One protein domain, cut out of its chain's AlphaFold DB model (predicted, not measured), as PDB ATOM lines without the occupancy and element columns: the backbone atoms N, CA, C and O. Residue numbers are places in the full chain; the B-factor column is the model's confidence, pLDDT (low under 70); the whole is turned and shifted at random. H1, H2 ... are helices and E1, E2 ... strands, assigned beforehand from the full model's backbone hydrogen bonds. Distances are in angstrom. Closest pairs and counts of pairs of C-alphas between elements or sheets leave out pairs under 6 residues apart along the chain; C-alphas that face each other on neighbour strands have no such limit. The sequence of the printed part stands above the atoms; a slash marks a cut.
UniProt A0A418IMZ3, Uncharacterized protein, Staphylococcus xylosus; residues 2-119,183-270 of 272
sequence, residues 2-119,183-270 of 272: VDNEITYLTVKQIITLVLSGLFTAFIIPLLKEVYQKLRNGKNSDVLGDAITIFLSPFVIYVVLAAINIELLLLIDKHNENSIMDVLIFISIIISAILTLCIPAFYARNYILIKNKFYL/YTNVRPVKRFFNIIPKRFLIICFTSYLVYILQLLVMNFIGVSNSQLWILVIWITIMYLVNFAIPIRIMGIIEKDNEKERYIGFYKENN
ATOM      1  N   VAL A   2     112.437  85.336 141.469       39.03
ATOM      2  CA  VAL A   2     112.867  86.138 140.297       39.03
ATOM      3  C   VAL A   2     112.225  87.544 140.237       39.03
ATOM      4  O   VAL A   2     112.884  88.504 139.847       39.03
ATOM      5  N   ASP A   3     110.980  87.709 140.700       42.66
ATOM      6  CA  ASP A   3     110.262  88.998 140.606       42.66
ATOM      7  C   ASP A   3     110.823  90.107 141.514       42.66
ATOM      8  O   ASP A   3     110.823  91.283 141.142       42.66
ATOM      9  N   ASN A   4     111.394  89.752 142.673       45.19
ATOM     10  CA  ASN A   4     112.021  90.732 143.570       45.19
ATOM     11  C   ASN A   4     113.342  91.273 142.998       45.19
ATOM     12  O   ASN A   4     113.664  92.441 143.210       45.19
ATOM     13  N   GLU A   5     114.088  90.466 142.236       39.03
ATOM     14  CA  GLU A   5     115.331  90.898 141.583       39.03
ATOM     15  C   GLU A   5     115.064  91.898 140.457       39.03
ATOM     16  O   GLU A   5     115.751  92.916 140.360       39.03
ATOM     17  N   ILE A   6     114.034  91.649 139.643       45.78
ATOM     18  CA  ILE A   6     113.626  92.551 138.558       45.78
ATOM     19  C   ILE A   6     113.131  93.879 139.138       45.78
ATOM     20  O   ILE A   6     113.524  94.950 138.667       45.78
ATOM     21  N   THR A   7     112.330  93.826 140.203       47.16
ATOM     22  CA  THR A   7     111.844  95.026 140.897       47.16
ATOM     23  C   THR A   7     113.017  95.835 141.457       47.16
ATOM     24  O   THR A   7     113.146  97.021 141.152       47.16
ATOM     25  N   TYR A   8     113.959  95.191 142.154       42.25
ATOM     26  CA  TYR A   8     115.165  95.832 142.688       42.25
ATOM     27  C   TYR A   8     116.041  96.479 141.601       42.25
ATOM     28  O   TYR A   8     116.497  97.617 141.757       42.25
ATOM     29  N   LEU A   9     116.244  95.794 140.469       42.69
ATOM     30  CA  LEU A   9     117.018  96.321 139.342       42.69
ATOM     31  C   LEU A   9     116.354  97.567 138.736       42.69
ATOM     32  O   LEU A   9     117.034  98.546 138.421       42.69
ATOM     33  N   THR A  10     115.026  97.547 138.631       52.72
ATOM     34  CA  THR A  10     114.223  98.642 138.075       52.72
ATOM     35  C   THR A  10     114.237  99.858 139.004       52.72
ATOM     36  O   THR A  10     114.472 100.978 138.552       52.72
ATOM     37  N   VAL A  11     114.101  99.653 140.320       46.88
ATOM     38  CA  VAL A  11     114.236 100.724 141.323       46.88
ATOM     39  C   VAL A  11     115.638 101.333 141.286       46.88
ATOM     40  O   VAL A  11     115.780 102.555 141.249       46.88
ATOM     41  N   LYS A  12     116.688 100.507 141.204       47.78
ATOM     42  CA  LYS A  12     118.075 100.978 141.082       47.78
ATOM     43  C   LYS A  12     118.289 101.817 139.820       47.78
ATOM     44  O   LYS A  12     118.953 102.853 139.885       47.78
ATOM     45  N   GLN A  13     117.722 101.414 138.684       51.12
ATOM     46  CA  GLN A  13     117.796 102.169 137.429       51.12
ATOM     47  C   GLN A  13     117.030 103.494 137.501       51.12
ATOM     48  O   GLN A  13     117.575 104.513 137.089       51.12
ATOM     49  N   ILE A  14     115.826 103.512 138.084       51.94
ATOM     50  CA  ILE A  14     115.042 104.741 138.294       51.94
ATOM     51  C   ILE A  14     115.798 105.706 139.209       51.94
ATOM     52  O   ILE A  14     115.943 106.877 138.868       51.94
ATOM     53  N   ILE A  15     116.347 105.221 140.326       47.03
ATOM     54  CA  ILE A  15     117.173 106.030 141.231       47.03
ATOM     55  C   ILE A  15     118.385 106.585 140.480       47.03
ATOM     56  O   ILE A  15     118.646 107.779 140.549       47.03
ATOM     57  N   THR A  16     119.093 105.758 139.711       50.00
ATOM     58  CA  THR A  16     120.273 106.194 138.944       50.00
ATOM     59  C   THR A  16     119.904 107.244 137.892       50.00
ATOM     60  O   THR A  16     120.600 108.248 137.746       50.00
ATOM     61  N   LEU A  17     118.779 107.065 137.196       48.06
ATOM     62  CA  LEU A  17     118.276 108.002 136.193       48.06
ATOM     63  C   LEU A  17     117.868 109.337 136.832       48.06
ATOM     64  O   LEU A  17     118.278 110.392 136.359       48.06
ATOM     65  N   VAL A  18     117.131 109.299 137.943       50.09
ATOM     66  CA  VAL A  18     116.695 110.489 138.687       50.09
ATOM     67  C   VAL A  18     117.889 111.227 139.296       50.09
ATOM     68  O   VAL A  18     117.984 112.444 139.148       50.09
ATOM     69  N   LEU A  19     118.832 110.508 139.915       46.38
ATOM     70  CA  LEU A  19     120.064 111.084 140.458       46.38
ATOM     71  C   LEU A  19     120.902 111.728 139.349       46.38
ATOM     72  O   LEU A  19     121.347 112.860 139.515       46.38
ATOM     73  N   SER A  20     121.078 111.044 138.212       48.00
ATOM     74  CA  SER A  20     121.832 111.583 137.075       48.00
ATOM     75  C   SER A  20     121.159 112.830 136.503       48.00
ATOM     76  O   SER A  20     121.813 113.860 136.400       48.00
ATOM     77  N   GLY A  21     119.846 112.793 136.250       47.16
ATOM     78  CA  GLY A  21     119.081 113.919 135.719       47.16
ATOM     79  C   GLY A  21     119.064 115.131 136.651       47.16
ATOM     80  O   GLY A  21     119.229 116.260 136.191       47.16
ATOM     81  N   LEU A  22     118.945 114.919 137.965       50.75
ATOM     82  CA  LEU A  22     119.051 115.986 138.964       50.75
ATOM     83  C   LEU A  22     120.464 116.580 139.018       50.75
ATOM     84  O   LEU A  22     120.614 117.798 139.127       50.75
ATOM     85  N   PHE A  23     121.504 115.750 138.889       46.62
ATOM     86  CA  PHE A  23     122.886 116.220 138.836       46.62
ATOM     87  C   PHE A  23     123.113 117.130 137.620       46.62
ATOM     88  O   PHE A  23     123.636 118.239 137.753       46.62
ATOM     89  N   THR A  24     122.649 116.724 136.437       49.69
ATOM     90  CA  THR A  24     122.799 117.528 135.215       49.69
ATOM     91  C   THR A  24     121.930 118.786 135.219       49.69
ATOM     92  O   THR A  24     122.378 119.824 134.739       49.69
ATOM     93  N   ALA A  25     120.707 118.723 135.755       44.47
ATOM     94  CA  ALA A  25     119.740 119.821 135.685       44.47
ATOM     95  C   ALA A  25     119.884 120.869 136.800       44.47
ATOM     96  O   ALA A  25     119.515 122.020 136.588       44.47
ATOM     97  N   PHE A  26     120.409 120.503 137.974       50.28
ATOM     98  CA  PHE A  26     120.510 121.421 139.117       50.28
ATOM     99  C   PHE A  26     121.946 121.697 139.550       50.28
ATOM    100  O   PHE A  26     122.320 122.860 139.690       50.28
ATOM    101  N   ILE A  27     122.765 120.657 139.738       52.34
ATOM    102  CA  ILE A  27     124.129 120.820 140.264       52.34
ATOM    103  C   ILE A  27     124.996 121.568 139.249       52.34
ATOM    104  O   ILE A  27     125.654 122.543 139.606       52.34
ATOM    105  N   ILE A  28     124.964 121.161 137.975       54.97
ATOM    106  CA  ILE A  28     125.781 121.793 136.930       54.97
ATOM    107  C   ILE A  28     125.393 123.266 136.718       54.97
ATOM    108  O   ILE A  28     126.299 124.099 136.713       54.97
ATOM    109  N   PRO A  29     124.106 123.652 136.593       52.94
ATOM    110  CA  PRO A  29     123.732 125.061 136.488       52.94
ATOM    111  C   PRO A  29     124.061 125.877 137.734       52.94
ATOM    112  O   PRO A  29     124.542 126.993 137.583       52.94
ATOM    113  N   LEU A  30     123.887 125.328 138.944       52.62
ATOM    114  CA  LEU A  30     124.262 126.010 140.186       52.62
ATOM    115  C   LEU A  30     125.778 126.257 140.239       52.62
ATOM    116  O   LEU A  30     126.214 127.382 140.471       52.62
ATOM    117  N   LEU A  31     126.587 125.229 139.958       50.47
ATOM    118  CA  LEU A  31     128.043 125.348 139.875       50.47
ATOM    119  C   LEU A  31     128.461 126.321 138.772       50.47
ATOM    120  O   LEU A  31     129.390 127.096 138.971       50.47
ATOM    121  N   LYS A  32     127.764 126.326 137.631       51.16
ATOM    122  CA  LYS A  32     128.026 127.234 136.510       51.16
ATOM    123  C   LYS A  32     127.636 128.673 136.830       51.16
ATOM    124  O   LYS A  32     128.379 129.571 136.458       51.16
ATOM    125  N   GLU A  33     126.527 128.912 137.526       52.69
ATOM    126  CA  GLU A  33     126.085 130.243 137.954       52.69
ATOM    127  C   GLU A  33     127.044 130.819 139.001       52.69
ATOM    128  O   GLU A  33     127.480 131.964 138.882       52.69
ATOM    129  N   VAL A  34     127.440 130.000 139.980       49.47
ATOM    130  CA  VAL A  34     128.480 130.341 140.957       49.47
ATOM    131  C   VAL A  34     129.796 130.621 140.233       49.47
ATOM    132  O   VAL A  34     130.376 131.686 140.407       49.47
ATOM    133  N   TYR A  35     130.227 129.741 139.332       45.66
ATOM    134  CA  TYR A  35     131.442 129.927 138.543       45.66
ATOM    135  C   TYR A  35     131.396 131.182 137.660       45.66
ATOM    136  O   TYR A  35     132.386 131.896 137.585       45.66
ATOM    137  N   GLN A  36     130.275 131.501 137.010       47.62
ATOM    138  CA  GLN A  36     130.139 132.694 136.166       47.62
ATOM    139  C   GLN A  36     130.132 133.986 136.989       47.62
ATOM    140  O   GLN A  36     130.799 134.948 136.607       47.62
ATOM    141  N   LYS A  37     129.440 134.004 138.136       46.25
ATOM    142  CA  LYS A  37     129.461 135.138 139.073       46.25
ATOM    143  C   LYS A  37     130.855 135.360 139.670       46.25
ATOM    144  O   LYS A  37     131.232 136.503 139.899       46.25
ATOM    145  N   LEU A  38     131.633 134.292 139.856       41.44
ATOM    146  CA  LEU A  38     132.991 134.348 140.403       41.44
ATOM    147  C   LEU A  38     134.075 134.591 139.346       41.44
ATOM    148  O   LEU A  38     135.026 135.302 139.619       41.44
ATOM    149  N   ARG A  39     133.944 134.094 138.113       38.00
ATOM    150  CA  ARG A  39     134.921 134.328 137.031       38.00
ATOM    151  C   ARG A  39     135.064 135.814 136.687       38.00
ATOM    152  O   ARG A  39     136.130 136.237 136.248       38.00
ATOM    153  N   ASN A  40     134.018 136.603 136.926       44.47
ATOM    154  CA  ASN A  40     134.046 138.052 136.749       44.47
ATOM    155  C   ASN A  40     134.743 138.804 137.906       44.47
ATOM    156  O   ASN A  40     135.064 139.978 137.743       44.47
ATOM    157  N   GLY A  41     135.037 138.150 139.037       40.88
ATOM    158  CA  GLY A  41     135.822 138.701 140.145       40.88
ATOM    159  C   GLY A  41     136.976 137.764 140.506       40.88
ATOM    160  O   GLY A  41     136.736 136.755 141.140       40.88
ATOM    161  N   LYS A  42     138.206 138.101 140.091       37.03
ATOM    162  CA  LYS A  42     139.514 137.399 140.221       37.03
ATOM    163  C   LYS A  42     139.838 136.597 141.526       37.03
ATOM    164  O   LYS A  42     140.946 136.713 142.028       37.03
ATOM    165  N   ASN A  43     138.972 135.735 142.061       43.19
ATOM    166  CA  ASN A  43     139.213 134.992 143.305       43.19
ATOM    167  C   ASN A  43     138.956 133.484 143.123       43.19
ATOM    168  O   ASN A  43     137.820 133.015 143.223       43.19
ATOM    169  N   SER A  44     140.025 132.714 142.894       39.06
ATOM    170  CA  SER A  44     140.021 131.238 142.850       39.06
ATOM    171  C   SER A  44     139.560 130.593 144.163       39.06
ATOM    172  O   SER A  44     138.931 129.536 144.143       39.06
ATOM    173  N   ASP A  45     139.804 131.257 145.294       44.62
ATOM    174  CA  ASP A  45     139.528 130.734 146.639       44.62
ATOM    175  C   ASP A  45     138.026 130.584 146.922       44.62
ATOM    176  O   ASP A  45     137.595 129.733 147.697       44.62
ATOM    177  N   VAL A  46     137.187 131.347 146.217       48.62
ATOM    178  CA  VAL A  46     135.734 131.334 146.425       48.62
ATOM    179  C   VAL A  46     135.064 130.113 145.781       48.62
ATOM    180  O   VAL A  46     134.034 129.647 146.272       48.62
ATOM    181  N   LEU A  47     135.654 129.550 144.718       49.59
ATOM    182  CA  LEU A  47     135.180 128.296 144.123       49.59
ATOM    183  C   LEU A  47     135.491 127.108 145.045       49.59
ATOM    184  O   LEU A  47     134.628 126.256 145.244       49.59
ATOM    185  N   GLY A  48     136.685 127.085 145.650       50.69
ATOM    186  CA  GLY A  48     137.078 126.081 146.645       50.69
ATOM    187  C   GLY A  48     136.157 126.082 147.869       50.69
ATOM    188  O   GLY A  48     135.670 125.026 148.281       50.69
ATOM    189  N   ASP A  49     135.834 127.273 148.380       56.06
ATOM    190  CA  ASP A  49     134.859 127.456 149.459       56.06
ATOM    191  C   ASP A  49     133.468 126.942 149.065       56.06
ATOM    192  O   ASP A  49     132.858 126.173 149.803       56.06
ATOM    193  N   ALA A  50     132.952 127.322 147.892       57.34
ATOM    194  CA  ALA A  50     131.623 126.900 147.442       57.34
ATOM    195  C   ALA A  50     131.524 125.376 147.252       57.34
ATOM    196  O   ALA A  50     130.532 124.764 147.654       57.34
ATOM    197  N   ILE A  51     132.567 124.760 146.688       61.78
ATOM    198  CA  ILE A  51     132.672 123.307 146.518       61.78
ATOM    199  C   ILE A  51     132.690 122.620 147.884       61.78
ATOM    200  O   ILE A  51     131.922 121.688 148.098       61.78
ATOM    201  N   THR A  52     133.488 123.108 148.833       62.91
ATOM    202  CA  THR A  52     133.603 122.521 150.179       62.91
ATOM    203  C   THR A  52     132.286 122.614 150.953       62.91
ATOM    204  O   THR A  52     131.889 121.686 151.661       62.91
ATOM    205  N   ILE A  53     131.560 123.715 150.782       66.94
ATOM    206  CA  ILE A  53     130.286 123.980 151.457       66.94
ATOM    207  C   ILE A  53     129.138 123.167 150.864       66.94
ATOM    208  O   ILE A  53     128.173 122.879 151.566       66.94
ATOM    209  N   PHE A  54     129.243 122.760 149.601       67.62
ATOM    210  CA  PHE A  54     128.339 121.780 149.013       67.62
ATOM    211  C   PHE A  54     128.727 120.339 149.386       67.62
ATOM    212  O   PHE A  54     127.878 119.572 149.837       67.62
ATOM    213  N   LEU A  55     130.005 119.968 149.231       66.81
ATOM    214  CA  LEU A  55     130.482 118.597 149.446       66.81
ATOM    215  C   LEU A  55     130.325 118.138 150.893       66.81
ATOM    216  O   LEU A  55     129.963 116.986 151.112       66.81
ATOM    217  N   SER A  56     130.563 119.010 151.875       69.06
ATOM    218  CA  SER A  56     130.461 118.633 153.290       69.06
ATOM    219  C   SER A  56     129.058 118.141 153.692       69.06
ATOM    220  O   SER A  56     128.961 117.004 154.158       69.06
ATOM    221  N   PRO A  57     127.951 118.883 153.472       72.94
ATOM    222  CA  PRO A  57     126.615 118.349 153.708       72.94
ATOM    223  C   PRO A  57     126.269 117.226 152.728       72.94
ATOM    224  O   PRO A  57     125.588 116.287 153.125       72.94
ATOM    225  N   PHE A  58     126.744 117.266 151.481       76.94
ATOM    226  CA  PHE A  58     126.454 116.212 150.508       76.94
ATOM    227  C   PHE A  58     126.950 114.838 150.961       76.94
ATOM    228  O   PHE A  58     126.167 113.895 150.974       76.94
ATOM    229  N   VAL A  59     128.198 114.729 151.422       70.94
ATOM    230  CA  VAL A  59     128.748 113.463 151.931       70.94
ATOM    231  C   VAL A  59     127.943 112.954 153.130       70.94
ATOM    232  O   VAL A  59     127.608 111.772 153.180       70.94
ATOM    233  N   ILE A  60     127.564 113.838 154.059       76.38
ATOM    234  CA  ILE A  60     126.754 113.470 155.231       76.38
ATOM    235  C   ILE A  60     125.390 112.917 154.797       76.38
ATOM    236  O   ILE A  60     124.982 111.851 155.256       76.38
ATOM    237  N   TYR A  61     124.697 113.609 153.889       82.75
ATOM    238  CA  TYR A  61     123.390 113.170 153.403       82.75
ATOM    239  C   TYR A  61     123.475 111.892 152.561       82.75
ATOM    240  O   TYR A  61     122.560 111.082 152.638       82.75
ATOM    241  N   VAL A  62     124.567 111.664 151.821       78.81
ATOM    242  CA  VAL A  62     124.804 110.407 151.089       78.81
ATOM    243  C   VAL A  62     124.969 109.230 152.048       78.81
ATOM    244  O   VAL A  62     124.339 108.196 151.843       78.81
ATOM    245  N   VAL A  63     125.758 109.384 153.118       74.88
ATOM    246  CA  VAL A  63     125.914 108.337 154.144       74.88
ATOM    247  C   VAL A  63     124.578 108.056 154.836       74.88
ATOM    248  O   VAL A  63     124.183 106.900 154.962       74.88
ATOM    249  N   LEU A  64     123.841 109.103 155.222       82.88
ATOM    250  CA  LEU A  64     122.506 108.958 155.812       82.88
ATOM    251  C   LEU A  64     121.525 108.265 154.859       82.88
ATOM    252  O   LEU A  64     120.742 107.425 155.296       82.88
ATOM    253  N   ALA A  65     121.566 108.588 153.567       84.81
ATOM    254  CA  ALA A  65     120.704 107.968 152.567       84.81
ATOM    255  C   ALA A  65     121.025 106.495 152.373       84.81
ATOM    256  O   ALA A  65     120.102 105.697 152.293       84.81
ATOM    257  N   ALA A  66     122.309 106.135 152.333       76.88
ATOM    258  CA  ALA A  66     122.726 104.744 152.230       76.88
ATOM    259  C   ALA A  66     122.176 103.922 153.404       76.88
ATOM    260  O   ALA A  66     121.495 102.928 153.176       76.88
ATOM    261  N   ILE A  67     122.369 104.406 154.639       81.69
ATOM    262  CA  ILE A  67     121.860 103.754 155.856       81.69
ATOM    263  C   ILE A  67     120.330 103.634 155.815       81.69
ATOM    264  O   ILE A  67     119.783 102.563 156.065       81.69
ATOM    265  N   ASN A  68     119.625 104.719 155.484       87.50
ATOM    266  CA  ASN A  68     118.161 104.725 155.473       87.50
ATOM    267  C   ASN A  68     117.574 103.849 154.363       87.50
ATOM    268  O   ASN A  68     116.588 103.162 154.601       87.50
ATOM    269  N   ILE A  69     118.158 103.850 153.163       86.06
ATOM    270  CA  ILE A  69     117.703 103.005 152.053       86.06
ATOM    271  C   ILE A  69     117.949 101.531 152.380       86.06
ATOM    272  O   ILE A  69     117.065 100.712 152.152       86.06
ATOM    273  N   GLU A  70     119.106 101.185 152.943       80.94
ATOM    274  CA  GLU A  70     119.398  99.812 153.364       80.94
ATOM    275  C   GLU A  70     118.421  99.334 154.444       80.94
ATOM    276  O   GLU A  70     117.862  98.243 154.335       80.94
ATOM    277  N   LEU A  71     118.135 100.184 155.433       84.62
ATOM    278  CA  LEU A  71     117.138  99.907 156.463       84.62
ATOM    279  C   LEU A  71     115.740  99.702 155.862       84.62
ATOM    280  O   LEU A  71     115.062  98.741 156.203       84.62
ATOM    281  N   LEU A  72     115.323 100.566 154.936       88.94
ATOM    282  CA  LEU A  72     114.036 100.462 154.246       88.94
ATOM    283  C   LEU A  72     113.915  99.167 153.427       88.94
ATOM    284  O   LEU A  72     112.884  98.506 153.494       88.94
ATOM    285  N   LEU A  73     114.972  98.765 152.717       86.25
ATOM    286  CA  LEU A  73     115.013  97.506 151.963       86.25
ATOM    287  C   LEU A  73     115.001  96.270 152.874       86.25
ATOM    288  O   LEU A  73     114.417  95.245 152.523       86.25
ATOM    289  N   LEU A  74     115.641  96.348 154.045       84.06
ATOM    290  CA  LEU A  74     115.586  95.280 155.041       84.06
ATOM    291  C   LEU A  74     114.155  95.095 155.565       84.06
ATOM    292  O   LEU A  74     113.705  93.962 155.720       84.06
ATOM    293  N   ILE A  75     113.442  96.198 155.811       85.19
ATOM    294  CA  ILE A  75     112.039  96.172 156.246       85.19
ATOM    295  C   ILE A  75     111.153  95.583 155.146       85.19
ATOM    296  O   ILE A  75     110.353  94.701 155.441       85.19
ATOM    297  N   ASP A  76     111.340  96.008 153.894       84.69
ATOM    298  CA  ASP A  76     110.602  95.514 152.721       84.69
ATOM    299  C   ASP A  76     110.700  93.987 152.592       84.69
ATOM    300  O   ASP A  76     109.703  93.286 152.457       84.69
ATOM    301  N   LYS A  77     111.910  93.438 152.761       81.62
ATOM    302  CA  LYS A  77     112.167  91.993 152.667       81.62
ATOM    303  C   LYS A  77     111.437  91.157 153.728       81.62
ATOM    304  O   LYS A  77     111.262  89.953 153.536       81.62
ATOM    305  N   HIS A  78     111.075  91.761 154.856       78.19
ATOM    306  CA  HIS A  78     110.466  91.084 156.002       78.19
ATOM    307  C   HIS A  78     109.016  91.513 156.259       78.19
ATOM    308  O   HIS A  78     108.419  91.079 157.245       78.19
ATOM    309  N   ASN A  79     108.454  92.353 155.392       81.00
ATOM    310  CA  ASN A  79     107.090  92.837 155.486       81.00
ATOM    311  C   ASN A  79     106.160  92.052 154.544       81.00
ATOM    312  O   ASN A  79     106.546  91.659 153.451       81.00
ATOM    313  N   GLU A  80     104.916  91.840 154.974       79.69
ATOM    314  CA  GLU A  80     103.870  91.173 154.177       79.69
ATOM    315  C   GLU A  80     102.719  92.132 153.805       79.69
ATOM    316  O   GLU A  80     101.709  91.726 153.228       79.69
ATOM    317  N   ASN A  81     102.825  93.418 154.165       87.00
ATOM    318  CA  ASN A  81     101.770  94.409 153.975       87.00
ATOM    319  C   ASN A  81     102.021  95.294 152.746       87.00
ATOM    320  O   ASN A  81     102.867  96.185 152.789       87.00
ATOM    321  N   SER A  82     101.186  95.148 151.718       84.19
ATOM    322  CA  SER A  82     101.295  95.890 150.453       84.19
ATOM    323  C   SER A  82     101.244  97.418 150.582       84.19
ATOM    324  O   SER A  82     101.827  98.128 149.765       84.19
ATOM    325  N   ILE A  83     100.569  97.961 151.603       87.00
ATOM    326  CA  ILE A  83     100.532  99.414 151.840       87.00
ATOM    327  C   ILE A  83     101.898  99.903 152.328       87.00
ATOM    328  O   ILE A  83     102.354 100.981 151.943       87.00
ATOM    329  N   MET A  84     102.558  99.109 153.169       87.25
ATOM    330  CA  MET A  84     103.889  99.431 153.664       87.25
ATOM    331  C   MET A  84     104.921  99.371 152.529       87.25
ATOM    332  O   MET A  84     105.762 100.262 152.465       87.25
ATOM    333  N   ASP A  85     104.808  98.430 151.589       85.12
ATOM    334  CA  ASP A  85     105.708  98.343 150.424       85.12
ATOM    335  C   ASP A  85     105.667  99.638 149.592       85.12
ATOM    336  O   ASP A  85     106.696 100.213 149.225       85.12
ATOM    337  N   VAL A  86     104.463 100.181 149.366       87.19
ATOM    338  CA  VAL A  86     104.283 101.468 148.672       87.19
ATOM    339  C   VAL A  86     104.929 102.615 149.453       87.19
ATOM    340  O   VAL A  86     105.603 103.465 148.864       87.19
ATOM    341  N   LEU A  87     104.755 102.654 150.777       90.31
ATOM    342  CA  LEU A  87     105.371 103.679 151.624       90.31
ATOM    343  C   LEU A  87     106.897 103.580 151.633       90.31
ATOM    344  O   LEU A  87     107.568 104.612 151.581       90.31
ATOM    345  N   ILE A  88     107.448 102.370 151.664       90.69
ATOM    346  CA  ILE A  88     108.887 102.122 151.586       90.69
ATOM    347  C   ILE A  88     109.428 102.620 150.247       90.69
ATOM    348  O   ILE A  88     110.392 103.388 150.225       90.69
ATOM    349  N   PHE A  89     108.771 102.276 149.140       88.38
ATOM    350  CA  PHE A  89     109.169 102.730 147.812       88.38
ATOM    351  C   PHE A  89     109.181 104.263 147.698       88.38
ATOM    352  O   PHE A  89     110.171 104.854 147.251       88.38
ATOM    353  N   ILE A  90     108.123 104.928 148.177       89.38
ATOM    354  CA  ILE A  90     108.057 106.396 148.245       89.38
ATOM    355  C   ILE A  90     109.197 106.948 149.112       89.38
ATOM    356  O   ILE A  90     109.862 107.907 148.715       89.38
ATOM    357  N   SER A  91     109.459 106.329 150.265       91.56
ATOM    358  CA  SER A  91     110.513 106.747 151.197       91.56
ATOM    359  C   SER A  91     111.904 106.652 150.569       91.56
ATOM    360  O   SER A  91     112.718 107.561 150.751       91.56
ATOM    361  N   ILE A  92     112.176 105.606 149.784       89.75
ATOM    362  CA  ILE A  92     113.438 105.434 149.050       89.75
ATOM    363  C   ILE A  92     113.606 106.546 148.006       89.75
ATOM    364  O   ILE A  92     114.657 107.187 147.962       89.75
ATOM    365  N   ILE A  93     112.570 106.821 147.203       87.56
ATOM    366  CA  ILE A  93     112.608 107.888 146.189       87.56
ATOM    367  C   ILE A  93     112.850 109.249 146.846       87.56
ATOM    368  O   ILE A  93     113.732 109.996 146.416       87.56
ATOM    369  N   ILE A  94     112.095 109.569 147.899       89.31
ATOM    370  CA  ILE A  94     112.228 110.833 148.630       89.31
ATOM    371  C   ILE A  94     113.636 110.959 149.217       89.31
ATOM    372  O   ILE A  94     114.275 111.997 149.034       89.31
ATOM    373  N   SER A  95     114.143 109.908 149.865       88.56
ATOM    374  CA  SER A  95     115.486 109.901 150.451       88.56
ATOM    375  C   SER A  95     116.557 110.132 149.381       88.56
ATOM    376  O   SER A  95     117.429 110.977 149.568       88.56
ATOM    377  N   ALA A  96     116.469 109.464 148.227       83.62
ATOM    378  CA  ALA A  96     117.428 109.622 147.135       83.62
ATOM    379  C   ALA A  96     117.408 111.037 146.525       83.62
ATOM    380  O   ALA A  96     118.459 111.662 146.376       83.62
ATOM    381  N   ILE A  97     116.222 111.576 146.216       84.94
ATOM    382  CA  ILE A  97     116.075 112.916 145.623       84.94
ATOM    383  C   ILE A  97     116.545 113.994 146.602       84.94
ATOM    384  O   ILE A  97     117.345 114.866 146.253       84.94
ATOM    385  N   LEU A  98     116.063 113.948 147.845       87.62
ATOM    386  CA  LEU A  98     116.334 115.003 148.819       87.62
ATOM    387  C   LEU A  98     117.781 114.988 149.319       87.62
ATOM    388  O   LEU A  98     118.297 116.040 149.688       87.62
ATOM    389  N   THR A  99     118.477 113.857 149.218       85.44
ATOM    390  CA  THR A  99     119.924 113.761 149.471       85.44
ATOM    391  C   THR A  99     120.761 114.637 148.540       85.44
ATOM    392  O   THR A  99     121.786 115.163 148.963       85.44
ATOM    393  N   LEU A 100     120.316 114.858 147.300       78.12
ATOM    394  CA  LEU A 100     120.962 115.807 146.388       78.12
ATOM    395  C   LEU A 100     120.509 117.245 146.648       78.12
ATOM    396  O   LEU A 100     121.318 118.176 146.661       78.12
ATOM    397  N   CYS A 101     119.205 117.433 146.845       79.62
ATOM    398  CA  CYS A 101     118.620 118.764 146.910       79.62
ATOM    399  C   CYS A 101     118.985 119.509 148.202       79.62
ATOM    400  O   CYS A 101     119.295 120.699 148.152       79.62
ATOM    401  N   ILE A 102     118.976 118.837 149.358       85.25
ATOM    402  CA  ILE A 102     119.231 119.474 150.658       85.25
ATOM    403  C   ILE A 102     120.622 120.152 150.705       85.25
ATOM    404  O   ILE A 102     120.681 121.353 150.994       85.25
ATOM    405  N   PRO A 103     121.735 119.473 150.354       82.56
ATOM    406  CA  PRO A 103     123.062 120.094 150.266       82.56
ATOM    407  C   PRO A 103     123.128 121.295 149.318       82.56
ATOM    408  O   PRO A 103     123.761 122.300 149.643       82.56
ATOM    409  N   ALA A 104     122.439 121.235 148.173       77.88
ATOM    410  CA  ALA A 104     122.401 122.343 147.219       77.88
ATOM    411  C   ALA A 104     121.750 123.598 147.827       77.88
ATOM    412  O   ALA A 104     122.267 124.708 147.675       77.88
ATOM    413  N   PHE A 105     120.655 123.433 148.579       81.38
ATOM    414  CA  PHE A 105     120.023 124.544 149.292       81.38
ATOM    415  C   PHE A 105     120.884 125.074 150.442       81.38
ATOM    416  O   PHE A 105     120.933 126.288 150.644       81.38
ATOM    417  N   TYR A 106     121.608 124.216 151.167       77.88
ATOM    418  CA  TYR A 106     122.573 124.676 152.172       77.88
ATOM    419  C   TYR A 106     123.699 125.507 151.553       77.88
ATOM    420  O   TYR A 106     123.991 126.596 152.051       77.88
ATOM    421  N   ALA A 107     124.266 125.049 150.434       74.25
ATOM    422  CA  ALA A 107     125.290 125.790 149.707       74.25
ATOM    423  C   ALA A 107     124.769 127.150 149.229       74.25
ATOM    424  O   ALA A 107     125.400 128.181 149.470       74.25
ATOM    425  N   ARG A 108     123.569 127.184 148.636       73.12
ATOM    426  CA  ARG A 108     122.928 128.433 148.209       73.12
ATOM    427  C   ARG A 108     122.679 129.385 149.380       73.12
ATOM    428  O   ARG A 108     123.019 130.561 149.282       73.12
ATOM    429  N   ASN A 109     122.144 128.893 150.498       75.56
ATOM    430  CA  ASN A 109     121.915 129.700 151.699       75.56
ATOM    431  C   ASN A 109     123.209 130.301 152.241       75.56
ATOM    432  O   ASN A 109     123.247 131.485 152.574       75.56
ATOM    433  N   TYR A 110     124.281 129.514 152.290       74.12
ATOM    434  CA  TYR A 110     125.579 130.014 152.713       74.12
ATOM    435  C   TYR A 110     126.090 131.118 151.781       74.12
ATOM    436  O   TYR A 110     126.512 132.167 152.259       74.12
ATOM    437  N   ILE A 111     126.012 130.917 150.461       68.31
ATOM    438  CA  ILE A 111     126.425 131.919 149.466       68.31
ATOM    439  C   ILE A 111     125.633 133.217 149.655       68.31
ATOM    440  O   ILE A 111     126.218 134.297 149.644       68.31
ATOM    441  N   LEU A 112     124.321 133.123 149.872       66.88
ATOM    442  CA  LEU A 112     123.459 134.283 150.101       66.88
ATOM    443  C   LEU A 112     123.740 134.988 151.435       66.88
ATOM    444  O   LEU A 112     123.535 136.190 151.542       66.88
ATOM    445  N   ILE A 113     124.202 134.268 152.454       68.19
ATOM    446  CA  ILE A 113     124.566 134.852 153.750       68.19
ATOM    447  C   ILE A 113     125.941 135.508 153.696       68.19
ATOM    448  O   ILE A 113     126.128 136.593 154.263       68.19
ATOM    449  N   LYS A 114     126.894 134.837 153.042       63.03
ATOM    450  CA  LYS A 114     128.268 135.300 152.860       63.03
ATOM    451  C   LYS A 114     128.314 136.513 151.944       63.03
ATOM    452  O   LYS A 114     129.150 137.368 152.177       63.03
ATOM    453  N   ASN A 115     127.426 136.636 150.964       55.91
ATOM    454  CA  ASN A 115     127.418 137.776 150.053       55.91
ATOM    455  C   ASN A 115     126.325 138.790 150.418       55.91
ATOM    456  O   ASN A 115     125.180 138.425 150.674       55.91
ATOM    457  N   LYS A 116     126.679 140.072 150.421       55.66
ATOM    458  CA  LYS A 116     125.766 141.210 150.512       55.66
ATOM    459  C   LYS A 116     125.742 141.938 149.178       55.66
ATOM    460  O   LYS A 116     126.789 142.128 148.564       55.66
ATOM    461  N   PHE A 117     124.561 142.366 148.758       51.41
ATOM    462  CA  PHE A 117     124.350 143.039 147.480       51.41
ATOM    463  C   PHE A 117     123.973 144.491 147.744       51.41
ATOM    464  O   PHE A 117     123.038 144.747 148.495       51.41
ATOM    465  N   TYR A 118     124.688 145.435 147.136       51.09
ATOM    466  CA  TYR A 118     124.414 146.867 147.268       51.09
ATOM    467  C   TYR A 118     124.268 147.496 145.879       51.09
ATOM    468  O   TYR A 118     125.011 147.160 144.956       51.09
ATOM    469  N   LEU A 119     123.298 148.403 145.732       46.09
ATOM    470  CA  LEU A 119     123.063 149.160 144.500       46.09
ATOM    471  C   LEU A 119     123.722 150.534 144.580       46.09
ATOM    472  O   LEU A 119     123.385 151.325 145.458       46.09
ATOM    473  N   TYR A 183     129.605 142.349 148.257       53.03
ATOM    474  CA  TYR A 183     130.505 142.378 149.408       53.03
ATOM    475  C   TYR A 183     130.448 141.068 150.177       53.03
ATOM    476  O   TYR A 183     129.389 140.465 150.324       53.03
ATOM    477  N   THR A 184     131.582 140.641 150.721       52.41
ATOM    478  CA  THR A 184     131.664 139.424 151.531       52.41
ATOM    479  C   THR A 184     131.501 139.765 153.012       52.41
ATOM    480  O   THR A 184     132.239 140.574 153.562       52.41
ATOM    481  N   ASN A 185     130.536 139.144 153.684       58.56
ATOM    482  CA  ASN A 185     130.330 139.268 155.117       58.56
ATOM    483  C   ASN A 185     131.425 138.504 155.871       58.56
ATOM    484  O   ASN A 185     131.603 137.301 155.677       58.56
ATOM    485  N   VAL A 186     132.110 139.197 156.777       53.97
ATOM    486  CA  VAL A 186     133.212 138.662 157.590       53.97
ATOM    487  C   VAL A 186     132.732 137.630 158.620       53.97
ATOM    488  O   VAL A 186     133.495 136.762 159.039       53.97
ATOM    489  N   ARG A 187     131.461 137.690 159.043       62.59
ATOM    490  CA  ARG A 187     130.882 136.794 160.062       62.59
ATOM    491  C   ARG A 187     129.560 136.172 159.587       62.59
ATOM    492  O   ARG A 187     128.508 136.438 160.183       62.59
ATOM    493  N   PRO A 188     129.589 135.298 158.562       62.22
ATOM    494  CA  PRO A 188     128.383 134.716 157.968       62.22
ATOM    495  C   PRO A 188     127.565 133.904 158.984       62.22
ATOM    496  O   PRO A 188     126.342 134.006 159.020       62.22
ATOM    497  N   VAL A 189     128.224 133.176 159.891       68.88
ATOM    498  CA  VAL A 189     127.554 132.377 160.934       68.88
ATOM    499  C   VAL A 189     126.768 133.259 161.909       68.88
ATOM    500  O   VAL A 189     125.614 132.975 162.217       68.88
ATOM    501  N   LYS A 190     127.346 134.379 162.364       70.31
ATOM    502  CA  LYS A 190     126.642 135.316 163.256       70.31
ATOM    503  C   LYS A 190     125.422 135.921 162.556       70.31
ATOM    504  O   LYS A 190     124.360 136.042 163.162       70.31
ATOM    505  N   ARG A 191     125.559 136.254 161.269       70.38
ATOM    506  CA  ARG A 191     124.460 136.763 160.439       70.38
ATOM    507  C   ARG A 191     123.326 135.739 160.304       70.38
ATOM    508  O   ARG A 191     122.170 136.102 160.493       70.38
ATOM    509  N   PHE A 192     123.661 134.472 160.053       77.75
ATOM    510  CA  PHE A 192     122.702 133.363 159.988       77.75
ATOM    511  C   PHE A 192     121.821 133.322 161.248       77.75
ATOM    512  O   PHE A 192     120.598 133.366 161.142       77.75
ATOM    513  N   PHE A 193     122.428 133.327 162.441       78.88
ATOM    514  CA  PHE A 193     121.686 133.262 163.709       78.88
ATOM    515  C   PHE A 193     120.848 134.508 164.020       78.88
ATOM    516  O   PHE A 193     119.872 134.406 164.762       78.88
ATOM    517  N   ASN A 194     121.208 135.666 163.465       78.56
ATOM    518  CA  ASN A 194     120.445 136.900 163.645       78.56
ATOM    519  C   ASN A 194     119.204 136.956 162.746       78.56
ATOM    520  O   ASN A 194     118.166 137.462 163.165       78.56
ATOM    521  N   ILE A 195     119.314 136.463 161.510       78.75
ATOM    522  CA  ILE A 195     118.239 136.542 160.510       78.75
ATOM    523  C   ILE A 195     117.249 135.387 160.672       78.75
ATOM    524  O   ILE A 195     116.041 135.559 160.503       78.75
ATOM    525  N   ILE A 196     117.753 134.187 160.961       81.44
ATOM    526  CA  ILE A 196     116.948 132.972 160.874       81.44
ATOM    527  C   ILE A 196     116.213 132.714 162.189       81.44
ATOM    528  O   ILE A 196     116.834 132.636 163.251       81.44
ATOM    529  N   PRO A 197     114.885 132.497 162.142       83.69
ATOM    530  CA  PRO A 197     114.118 132.139 163.324       83.69
ATOM    531  C   PRO A 197     114.621 130.843 163.969       83.69
ATOM    532  O   PRO A 197     114.608 129.781 163.342       83.69
ATOM    533  N   LYS A 198     114.957 130.908 165.264       86.62
ATOM    534  CA  LYS A 198     115.457 129.763 166.053       86.62
ATOM    535  C   LYS A 198     114.541 128.536 165.999       86.62
ATOM    536  O   LYS A 198     115.034 127.415 166.047       86.62
ATOM    537  N   ARG A 199     113.224 128.733 165.833       87.12
ATOM    538  CA  ARG A 199     112.244 127.641 165.682       87.12
ATOM    539  C   ARG A 199     112.605 126.657 164.566       87.12
ATOM    540  O   ARG A 199     112.390 125.468 164.736       87.12
ATOM    541  N   PHE A 200     113.176 127.127 163.454       85.88
ATOM    542  CA  PHE A 200     113.555 126.244 162.350       85.88
ATOM    543  C   PHE A 200     114.729 125.341 162.731       85.88
ATOM    544  O   PHE A 200     114.703 124.153 162.432       85.88
ATOM    545  N   LEU A 201     115.710 125.880 163.459       82.06
ATOM    546  CA  LEU A 201     116.821 125.089 163.987       82.06
ATOM    547  C   LEU A 201     116.324 124.047 164.987       82.06
ATOM    548  O   LEU A 201     116.695 122.884 164.880       82.06
ATOM    549  N   ILE A 202     115.439 124.450 165.901       84.50
ATOM    550  CA  ILE A 202     114.837 123.543 166.883       84.50
ATOM    551  C   ILE A 202     114.116 122.394 166.173       84.50
ATOM    552  O   ILE A 202     114.368 121.249 166.518       84.50
ATOM    553  N   ILE A 203     113.294 122.674 165.153       86.19
ATOM    554  CA  ILE A 203     112.565 121.641 164.396       86.19
ATOM    555  C   ILE A 203     113.524 120.669 163.686       86.19
ATOM    556  O   ILE A 203     113.299 119.460 163.720       86.19
ATOM    557  N   CYS A 204     114.607 121.164 163.072       82.31
ATOM    558  CA  CYS A 204     115.637 120.295 162.491       82.31
ATOM    559  C   CYS A 204     116.231 119.359 163.553       82.31
ATOM    560  O   CYS A 204     116.237 118.144 163.358       82.31
ATOM    561  N   PHE A 205     116.676 119.895 164.693       82.31
ATOM    562  CA  PHE A 205     117.280 119.087 165.757       82.31
ATOM    563  C   PHE A 205     116.299 118.091 166.376       82.31
ATOM    564  O   PHE A 205     116.655 116.930 166.573       82.31
ATOM    565  N   THR A 206     115.060 118.503 166.651       84.44
ATOM    566  CA  THR A 206     114.054 117.604 167.227       84.44
ATOM    567  C   THR A 206     113.682 116.483 166.263       84.44
ATOM    568  O   THR A 206     113.494 115.358 166.717       84.44
ATOM    569  N   SER A 207     113.650 116.732 164.946       85.75
ATOM    570  CA  SER A 207     113.371 115.683 163.954       85.75
ATOM    571  C   SER A 207     114.392 114.535 163.996       85.75
ATOM    572  O   SER A 207     113.998 113.367 164.020       85.75
ATOM    573  N   TYR A 208     115.686 114.861 164.109       84.31
ATOM    574  CA  TYR A 208     116.761 113.875 164.264       84.31
ATOM    575  C   TYR A 208     116.740 113.205 165.637       84.31
ATOM    576  O   TYR A 208     116.979 112.005 165.741       84.31
ATOM    577  N   LEU A 209     116.427 113.956 166.694       85.19
ATOM    578  CA  LEU A 209     116.357 113.409 168.045       85.19
ATOM    579  C   LEU A 209     115.253 112.351 168.166       85.19
ATOM    580  O   LEU A 209     115.492 111.290 168.735       85.19
ATOM    581  N   VAL A 210     114.078 112.589 167.573       86.69
ATOM    582  CA  VAL A 210     112.999 111.587 167.523       86.69
ATOM    583  C   VAL A 210     113.428 110.351 166.731       86.69
ATOM    584  O   VAL A 210     113.157 109.238 167.172       86.69
ATOM    585  N   TYR A 211     114.138 110.522 165.613       86.38
ATOM    586  CA  TYR A 211     114.648 109.398 164.822       86.38
ATOM    587  C   TYR A 211     115.621 108.520 165.628       86.38
ATOM    588  O   TYR A 211     115.450 107.305 165.699       86.38
ATOM    589  N   ILE A 212     116.596 109.131 166.312       85.44
ATOM    590  CA  ILE A 212     117.552 108.407 167.166       85.44
ATOM    591  C   ILE A 212     116.824 107.693 168.310       85.44
ATOM    592  O   ILE A 212     117.108 106.530 168.587       85.44
ATOM    593  N   LEU A 213     115.866 108.363 168.957       86.50
ATOM    594  CA  LEU A 213     115.066 107.746 170.013       86.50
ATOM    595  C   LEU A 213     114.296 106.523 169.506       86.50
ATOM    596  O   LEU A 213     114.229 105.531 170.225       86.50
ATOM    597  N   GLN A 214     113.761 106.550 168.283       85.50
ATOM    598  CA  GLN A 214     113.082 105.385 167.707       85.50
ATOM    599  C   GLN A 214     114.026 104.203 167.500       85.50
ATOM    600  O   GLN A 214     113.682 103.091 167.893       85.50
ATOM    601  N   LEU A 215     115.227 104.438 166.969       84.62
ATOM    602  CA  LEU A 215     116.233 103.383 166.820       84.62
ATOM    603  C   LEU A 215     116.633 102.783 168.175       84.62
ATOM    604  O   LEU A 215     116.743 101.565 168.307       84.62
ATOM    605  N   LEU A 216     116.799 103.621 169.204       84.19
ATOM    606  CA  LEU A 216     117.101 103.154 170.559       84.19
ATOM    607  C   LEU A 216     115.950 102.329 171.143       84.19
ATOM    608  O   LEU A 216     116.185 101.260 171.698       84.19
ATOM    609  N   VAL A 217     114.709 102.793 170.992       84.62
ATOM    610  CA  VAL A 217     113.516 102.068 171.449       84.62
ATOM    611  C   VAL A 217     113.427 100.695 170.784       84.62
ATOM    612  O   VAL A 217     113.224  99.706 171.484       84.62
ATOM    613  N   MET A 218     113.646 100.611 169.470       84.88
ATOM    614  CA  MET A 218     113.662  99.337 168.741       84.88
ATOM    615  C   MET A 218     114.774  98.403 169.233       84.88
ATOM    616  O   MET A 218     114.559  97.198 169.337       84.88
ATOM    617  N   ASN A 219     115.942  98.950 169.582       82.69
ATOM    618  CA  ASN A 219     117.073  98.167 170.076       82.69
ATOM    619  C   ASN A 219     116.861  97.623 171.504       82.69
ATOM    620  O   ASN A 219     117.273  96.507 171.799       82.69
ATOM    621  N   PHE A 220     116.229  98.394 172.396       84.56
ATOM    622  CA  PHE A 220     116.062  98.008 173.806       84.56
ATOM    623  C   PHE A 220     114.753  97.274 174.114       84.56
ATOM    624  O   PHE A 220     114.729  96.429 175.004       84.56
ATOM    625  N   ILE A 221     113.664  97.611 173.422       82.56
ATOM    626  CA  ILE A 221     112.325  97.054 173.683       82.56
ATOM    627  C   ILE A 221     111.997  95.919 172.697       82.56
ATOM    628  O   ILE A 221     111.136  95.085 172.973       82.56
ATOM    629  N   GLY A 222     112.720  95.846 171.576       76.06
ATOM    630  CA  GLY A 222     112.441  94.938 170.468       76.06
ATOM    631  C   GLY A 222     111.581  95.601 169.395       76.06
ATOM    632  O   GLY A 222     111.015  96.669 169.617       76.06
ATOM    633  N   VAL A 223     111.508  94.957 168.228       83.62
ATOM    634  CA  VAL A 223     110.869  95.489 167.016       83.62
ATOM    635  C   VAL A 223     109.404  95.060 166.947       83.62
ATOM    636  O   VAL A 223     109.107  93.880 166.771       83.62
ATOM    637  N   SER A 224     108.480  96.017 167.045       85.81
ATOM    638  CA  SER A 224     107.056  95.795 166.765       85.81
ATOM    639  C   SER A 224     106.671  96.274 165.363       85.81
ATOM    640  O   SER A 224     107.297  97.170 164.795       85.81
ATOM    641  N   ASN A 225     105.572  95.742 164.817       83.56
ATOM    642  CA  ASN A 225     105.048  96.207 163.529       83.56
ATOM    643  C   ASN A 225     104.726  97.714 163.573       83.56
ATOM    644  O   ASN A 225     105.136  98.470 162.699       83.56
ATOM    645  N   SER A 226     104.094  98.202 164.647       85.38
ATOM    646  CA  SER A 226     103.815  99.637 164.809       85.38
ATOM    647  C   SER A 226     105.078 100.503 164.804       85.38
ATOM    648  O   SER A 226     105.063 101.585 164.224       85.38
ATOM    649  N   GLN A 227     106.183 100.034 165.386       86.31
ATOM    650  CA  GLN A 227     107.457 100.752 165.339       86.31
ATOM    651  C   GLN A 227     108.046 100.797 163.928       86.31
ATOM    652  O   GLN A 227     108.563 101.841 163.544       86.31
ATOM    653  N   LEU A 228     107.925  99.722 163.139       87.38
ATOM    654  CA  LEU A 228     108.349  99.722 161.734       87.38
ATOM    655  C   LEU A 228     107.578 100.764 160.917       87.38
ATOM    656  O   LEU A 228     108.185 101.544 160.188       87.38
ATOM    657  N   TRP A 229     106.257 100.838 161.096       89.75
ATOM    658  CA  TRP A 229     105.415 101.847 160.438       89.75
ATOM    659  C   TRP A 229     105.845 103.262 160.797       89.75
ATOM    660  O   TRP A 229     106.026 104.114 159.925       89.75
ATOM    661  N   ILE A 230     106.028 103.504 162.093       89.44
ATOM    662  CA  ILE A 230     106.458 104.800 162.600       89.44
ATOM    663  C   ILE A 230     107.837 105.162 162.024       89.44
ATOM    664  O   ILE A 230     108.010 106.292 161.575       89.44
ATOM    665  N   LEU A 231     108.779 104.217 161.970       89.75
ATOM    666  CA  LEU A 231     110.127 104.424 161.445       89.75
ATOM    667  C   LEU A 231     110.118 104.792 159.953       89.75
ATOM    668  O   LEU A 231     110.732 105.788 159.575       89.75
ATOM    669  N   VAL A 232     109.400 104.036 159.112       91.19
ATOM    670  CA  VAL A 232     109.297 104.299 157.662       91.19
ATOM    671  C   VAL A 232     108.721 105.695 157.408       91.19
ATOM    672  O   VAL A 232     109.297 106.496 156.665       91.19
ATOM    673  N   ILE A 233     107.619 106.031 158.087       91.12
ATOM    674  CA  ILE A 233     106.992 107.355 157.991       91.12
ATOM    675  C   ILE A 233     107.965 108.442 158.466       91.12
ATOM    676  O   ILE A 233     108.086 109.491 157.828       91.12
ATOM    677  N   TRP A 234     108.680 108.204 159.567       91.88
ATOM    678  CA  TRP A 234     109.576 109.195 160.148       91.88
ATOM    679  C   TRP A 234     110.805 109.470 159.282       91.88
ATOM    680  O   TRP A 234     111.193 110.631 159.162       91.88
ATOM    681  N   ILE A 235     111.371 108.456 158.618       90.75
ATOM    682  CA  ILE A 235     112.447 108.641 157.629       90.75
ATOM    683  C   ILE A 235     111.985 109.620 156.543       90.75
ATOM    684  O   ILE A 235     112.664 110.613 156.272       90.75
ATOM    685  N   THR A 236     110.788 109.413 155.987       91.19
ATOM    686  CA  THR A 236     110.217 110.318 154.979       91.19
ATOM    687  C   THR A 236     110.011 111.733 155.519       91.19
ATOM    688  O   THR A 236     110.444 112.708 154.896       91.19
ATOM    689  N   ILE A 237     109.390 111.869 156.694       91.25
ATOM    690  CA  ILE A 237     109.146 113.175 157.324       91.25
ATOM    691  C   ILE A 237     110.464 113.905 157.589       91.25
ATOM    692  O   ILE A 237     110.558 115.103 157.323       91.25
ATOM    693  N   MET A 238     111.493 113.205 158.067       90.50
ATOM    694  CA  MET A 238     112.801 113.784 158.354       90.50
ATOM    695  C   MET A 238     113.407 114.417 157.100       90.50
ATOM    696  O   MET A 238     113.825 115.576 157.153       90.50
ATOM    697  N   TYR A 239     113.416 113.715 155.963       90.44
ATOM    698  CA  TYR A 239     113.920 114.279 154.709       90.44
ATOM    699  C   TYR A 239     113.082 115.478 154.239       90.44
ATOM    700  O   TYR A 239     113.646 116.514 153.881       90.44
ATOM    701  N   LEU A 240     111.748 115.397 154.306       90.50
ATOM    702  CA  LEU A 240     110.859 116.498 153.913       90.50
ATOM    703  C   LEU A 240     111.054 117.753 154.776       90.50
ATOM    704  O   LEU A 240     111.146 118.863 154.248       90.50
ATOM    705  N   VAL A 241     111.162 117.594 156.097       89.69
ATOM    706  CA  VAL A 241     111.412 118.692 157.043       89.69
ATOM    707  C   VAL A 241     112.776 119.329 156.775       89.69
ATOM    708  O   VAL A 241     112.874 120.554 156.655       89.69
ATOM    709  N   ASN A 242     113.816 118.507 156.609       86.31
ATOM    710  CA  ASN A 242     115.173 118.979 156.328       86.31
ATOM    711  C   ASN A 242     115.333 119.583 154.928       86.31
ATOM    712  O   ASN A 242     116.305 120.289 154.689       86.31
ATOM    713  N   PHE A 243     114.379 119.376 154.023       87.94
ATOM    714  CA  PHE A 243     114.313 120.064 152.736       87.94
ATOM    715  C   PHE A 243     113.512 121.370 152.796       87.94
ATOM    716  O   PHE A 243     113.953 122.410 152.302       87.94
ATOM    717  N   ALA A 244     112.352 121.352 153.455       87.19
ATOM    718  CA  ALA A 244     111.478 122.514 153.562       87.19
ATOM    719  C   ALA A 244     112.129 123.669 154.341       87.19
ATOM    720  O   ALA A 244     111.936 124.840 154.002       87.19
ATOM    721  N   ILE A 245     112.913 123.358 155.376       87.19
ATOM    722  CA  ILE A 245     113.557 124.366 156.224       87.19
ATOM    723  C   ILE A 245     114.604 125.189 155.454       87.19
ATOM    724  O   ILE A 245     114.468 126.416 155.447       87.19
ATOM    725  N   PRO A 246     115.594 124.595 154.756       84.19
ATOM    726  CA  PRO A 246     116.525 125.340 153.913       84.19
ATOM    727  C   PRO A 246     115.846 126.221 152.863       84.19
ATOM    728  O   PRO A 246     116.292 127.348 152.662       84.19
ATOM    729  N   ILE A 247     114.743 125.774 152.248       83.69
ATOM    730  CA  ILE A 247     113.964 126.591 151.300       83.69
ATOM    731  C   ILE A 247     113.353 127.812 151.994       83.69
ATOM    732  O   ILE A 247     113.429 128.935 151.492       83.69
ATOM    733  N   ARG A 248     112.741 127.619 153.167       85.06
ATOM    734  CA  ARG A 248     112.162 128.726 153.941       85.06
ATOM    735  C   ARG A 248     113.234 129.712 154.389       85.06
ATOM    736  O   ARG A 248     113.009 130.915 154.310       85.06
ATOM    737  N   ILE A 249     114.385 129.206 154.825       84.25
ATOM    738  CA  ILE A 249     115.553 130.007 155.195       84.25
ATOM    739  C   ILE A 249     116.036 130.835 154.002       84.25
ATOM    740  O   ILE A 249     116.239 132.037 154.157       84.25
ATOM    741  N   MET A 250     116.131 130.233 152.815       82.19
ATOM    742  CA  MET A 250     116.522 130.920 151.582       82.19
ATOM    743  C   MET A 250     115.646 132.138 151.319       82.19
ATOM    744  O   MET A 250     116.160 133.244 151.187       82.19
ATOM    745  N   GLY A 251     114.321 131.966 151.347       71.62
ATOM    746  CA  GLY A 251     113.390 133.074 151.133       71.62
ATOM    747  C   GLY A 251     113.466 134.169 152.207       71.62
ATOM    748  O   GLY A 251     113.129 135.318 151.930       71.62
ATOM    749  N   ILE A 252     113.905 133.850 153.430       78.69
ATOM    750  CA  ILE A 252     114.149 134.856 154.479       78.69
ATOM    751  C   ILE A 252     115.439 135.627 154.182       78.69
ATOM    752  O   ILE A 252     115.435 136.853 154.252       78.69
ATOM    753  N   ILE A 253     116.520 134.929 153.821       72.88
ATOM    754  CA  ILE A 253     117.807 135.553 153.489       72.88
ATOM    755  C   ILE A 253     117.676 136.425 152.238       72.88
ATOM    756  O   ILE A 253     118.195 137.533 152.221       72.88
ATOM    757  N   GLU A 254     116.970 135.963 151.203       71.19
ATOM    758  CA  GLU A 254     116.746 136.737 149.976       71.19
ATOM    759  C   GLU A 254     115.998 138.044 150.271       71.19
ATOM    760  O   GLU A 254     116.416 139.098 149.800       71.19
ATOM    761  N   LYS A 255     114.967 138.007 151.126       68.81
ATOM    762  CA  LYS A 255     114.257 139.216 151.576       68.81
ATOM    763  C   LYS A 255     115.139 140.157 152.398       68.81
ATOM    764  O   LYS A 255     115.019 141.373 152.268       68.81
ATOM    765  N   ASP A 256     116.004 139.616 153.254       72.25
ATOM    766  CA  ASP A 256     116.961 140.416 154.027       72.25
ATOM    767  C   ASP A 256     118.003 141.078 153.112       72.25
ATOM    768  O   ASP A 256     118.226 142.282 153.203       72.25
ATOM    769  N   ASN A 257     118.563 140.325 152.163       65.56
ATOM    770  CA  ASN A 257     119.486 140.833 151.147       65.56
ATOM    771  C   ASN A 257     118.839 141.913 150.272       65.56
ATOM    772  O   ASN A 257     119.473 142.925 149.987       65.56
ATOM    773  N   GLU A 258     117.581 141.730 149.865       61.94
ATOM    774  CA  GLU A 258     116.823 142.738 149.121       61.94
ATOM    775  C   GLU A 258     116.676 144.024 149.949       61.94
ATOM    776  O   GLU A 258     116.966 145.115 149.461       61.94
ATOM    777  N   LYS A 259     116.331 143.910 151.237       62.81
ATOM    778  CA  LYS A 259     116.253 145.059 152.149       62.81
ATOM    779  C   LYS A 259     117.599 145.778 152.301       62.81
ATOM    780  O   LYS A 259     117.633 147.005 152.221       62.81
ATOM    781  N   GLU A 260     118.692 145.048 152.520       61.81
ATOM    782  CA  GLU A 260     120.037 145.635 152.623       61.81
ATOM    783  C   GLU A 260     120.436 146.361 151.331       61.81
ATOM    784  O   GLU A 260     120.947 147.482 151.388       61.81
ATOM    785  N   ARG A 261     120.115 145.772 150.172       57.06
ATOM    786  CA  ARG A 261     120.361 146.353 148.849       57.06
ATOM    787  C   ARG A 261     119.671 147.707 148.672       57.06
ATOM    788  O   ARG A 261     120.284 148.630 148.135       57.06
ATOM    789  N   TYR A 262     118.434 147.844 149.153       54.69
ATOM    790  CA  TYR A 262     117.709 149.117 149.135       54.69
ATOM    791  C   TYR A 262     118.240 150.116 150.169       54.69
ATOM    792  O   TYR A 262     118.415 151.282 149.836       54.69
ATOM    793  N   ILE A 263     118.555 149.693 151.398       57.22
ATOM    794  CA  ILE A 263     119.126 150.595 152.418       57.22
ATOM    795  C   ILE A 263     120.433 151.226 151.925       57.22
ATOM    796  O   ILE A 263     120.626 152.427 152.106       57.22
ATOM    797  N   GLY A 264     121.301 150.439 151.281       51.91
ATOM    798  CA  GLY A 264     122.521 150.947 150.656       51.91
ATOM    799  C   GLY A 264     122.238 152.076 149.672       51.91
ATOM    800  O   GLY A 264     122.809 153.154 149.785       51.91
ATOM    801  N   PHE A 265     121.277 151.870 148.772       49.09
ATOM    802  CA  PHE A 265     120.889 152.879 147.792       49.09
ATOM    803  C   PHE A 265     120.452 154.211 148.430       49.09
ATOM    804  O   PHE A 265     120.891 155.270 147.984       49.09
ATOM    805  N   TYR A 266     119.606 154.185 149.465       50.06
ATOM    806  CA  TYR A 266     119.115 155.420 150.093       50.06
ATOM    807  C   TYR A 266     120.197 156.161 150.882       50.06
ATOM    808  O   TYR A 266     120.244 157.390 150.818       50.06
ATOM    809  N   LYS A 267     121.077 155.427 151.579       50.03
ATOM    810  CA  LYS A 267     122.231 156.018 152.272       50.03
ATOM    811  C   LYS A 267     123.148 156.753 151.297       50.03
ATOM    812  O   LYS A 267     123.431 157.923 151.514       50.03
ATOM    813  N   GLU A 268     123.488 156.133 150.168       46.78
ATOM    814  CA  GLU A 268     124.421 156.750 149.211       46.78
ATOM    815  C   GLU A 268     123.856 157.905 148.402       46.78
ATOM    816  O   GLU A 268     124.609 158.664 147.795       46.78
ATOM    817  N   ASN A 269     122.536 158.063 148.375       42.75
ATOM    818  CA  ASN A 269     121.910 159.201 147.714       42.75
ATOM    819  C   ASN A 269     121.472 160.289 148.710       42.75
ATOM    820  O   ASN A 269     120.794 161.223 148.285       42.75
ATOM    821  N   ASN A 270     121.845 160.194 149.999       48.62
ATOM    822  CA  ASN A 270     121.389 161.099 151.066       48.62
ATOM    823  C   ASN A 270     119.860 161.286 151.065       48.62
ATOM    824  O   ASN A 270     119.344 162.390 151.227       48.62
TER     825      ASN A 270
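What this domain is: This is residues 2 to 119 and 183 to 270 of the 272 residues of an uncharacterized protein of Staphylococcus xylosus (UniProt A0A418IMZ3). A long rod of helices laid lengthwise: H3 and H6 run side by side through the middle, H1 and H2 lie along H3, H5 folds back along the first part of H6 on the side away from H1, and short H4 lies crosswise. H6 makes the longest part of the rod, with the strand E1 beside its last third. The 206 printed residues hold six named helices and one named strand, in the order H1, H2, H3, E1, H4, H5, H6; the class is mostly helix. The whole is loose, with a radius of gyration of the C-alphas of 20.8 A and spans of 72 by 34 by 25 A.

How they stand to each other: H6, residues 225 to 268, and H3, residues 82 to 114, are the hubs, each touching four helices. They touch along a shallow tilt of 22 degrees, the same way, the C-alphas of Ser 91 and Thr 236 being closest at 5.2 A. H3 has a kink of 33 degrees near residue 98. H2, residues 45 to 78, forms a helical hairpin with H3, opposite ways at 11 degrees, closest at the C-alphas of Phe 54 and Ala 107, 5.1 A. H1, residues 2 to 39, touches H3 with residues 15 to 27 alone, closest at the C-alphas of Leu 19 and Ile 97, 6.8 A. H1, H2, H3 and H6 form a bundle, helices side by side. H5, residues 198 to 221, forms a helical hairpin with H6, the C-alphas of Ser 207 and Met 238 being closest at 5.9 A; H5 and H3 are apart. H4, residues 188 to 195, touches H3 at 72 degrees, only just about perpendicular, the C-alphas of Lys 114 and Pro 188 being closest at 5.1 A. E1, residues 115 to 119, pairs with no named strand, but its residues 115 to 116 pair antiparallel with residues 183 to 184. In H4 and H5 every O i to N i+4 pair is within hydrogen-bond range; H1 has 32 of 34, H2 28 of 30, H3 26 of 29 and H6 39 of 40.

Where its parts are: H6 measures 65.2 A, from C-alpha 225 at (105.048, 96.207, 163.529) to C-alpha 268 at (124.421, 156.750, 149.211). H1 measures 53.1 A from C-alpha 2 at (112.867, 86.138, 140.297), H2 50.0 A, H3 47.8 A and H5 33.7 A.

The domain as a whole: The C-alphas of Val 2 and Asn 270 are the two farthest apart, 76.2 A. Residues 120 to 182 are not printed, and C-alphas 119 and 183 are 11.2 A apart across this cut; the links printed whole are tight. Mean pLDDT of the printed part is 70.4, with residues 2 to 56, 111 to 119, 183 to 189, 255 and 257 to 270 under 70.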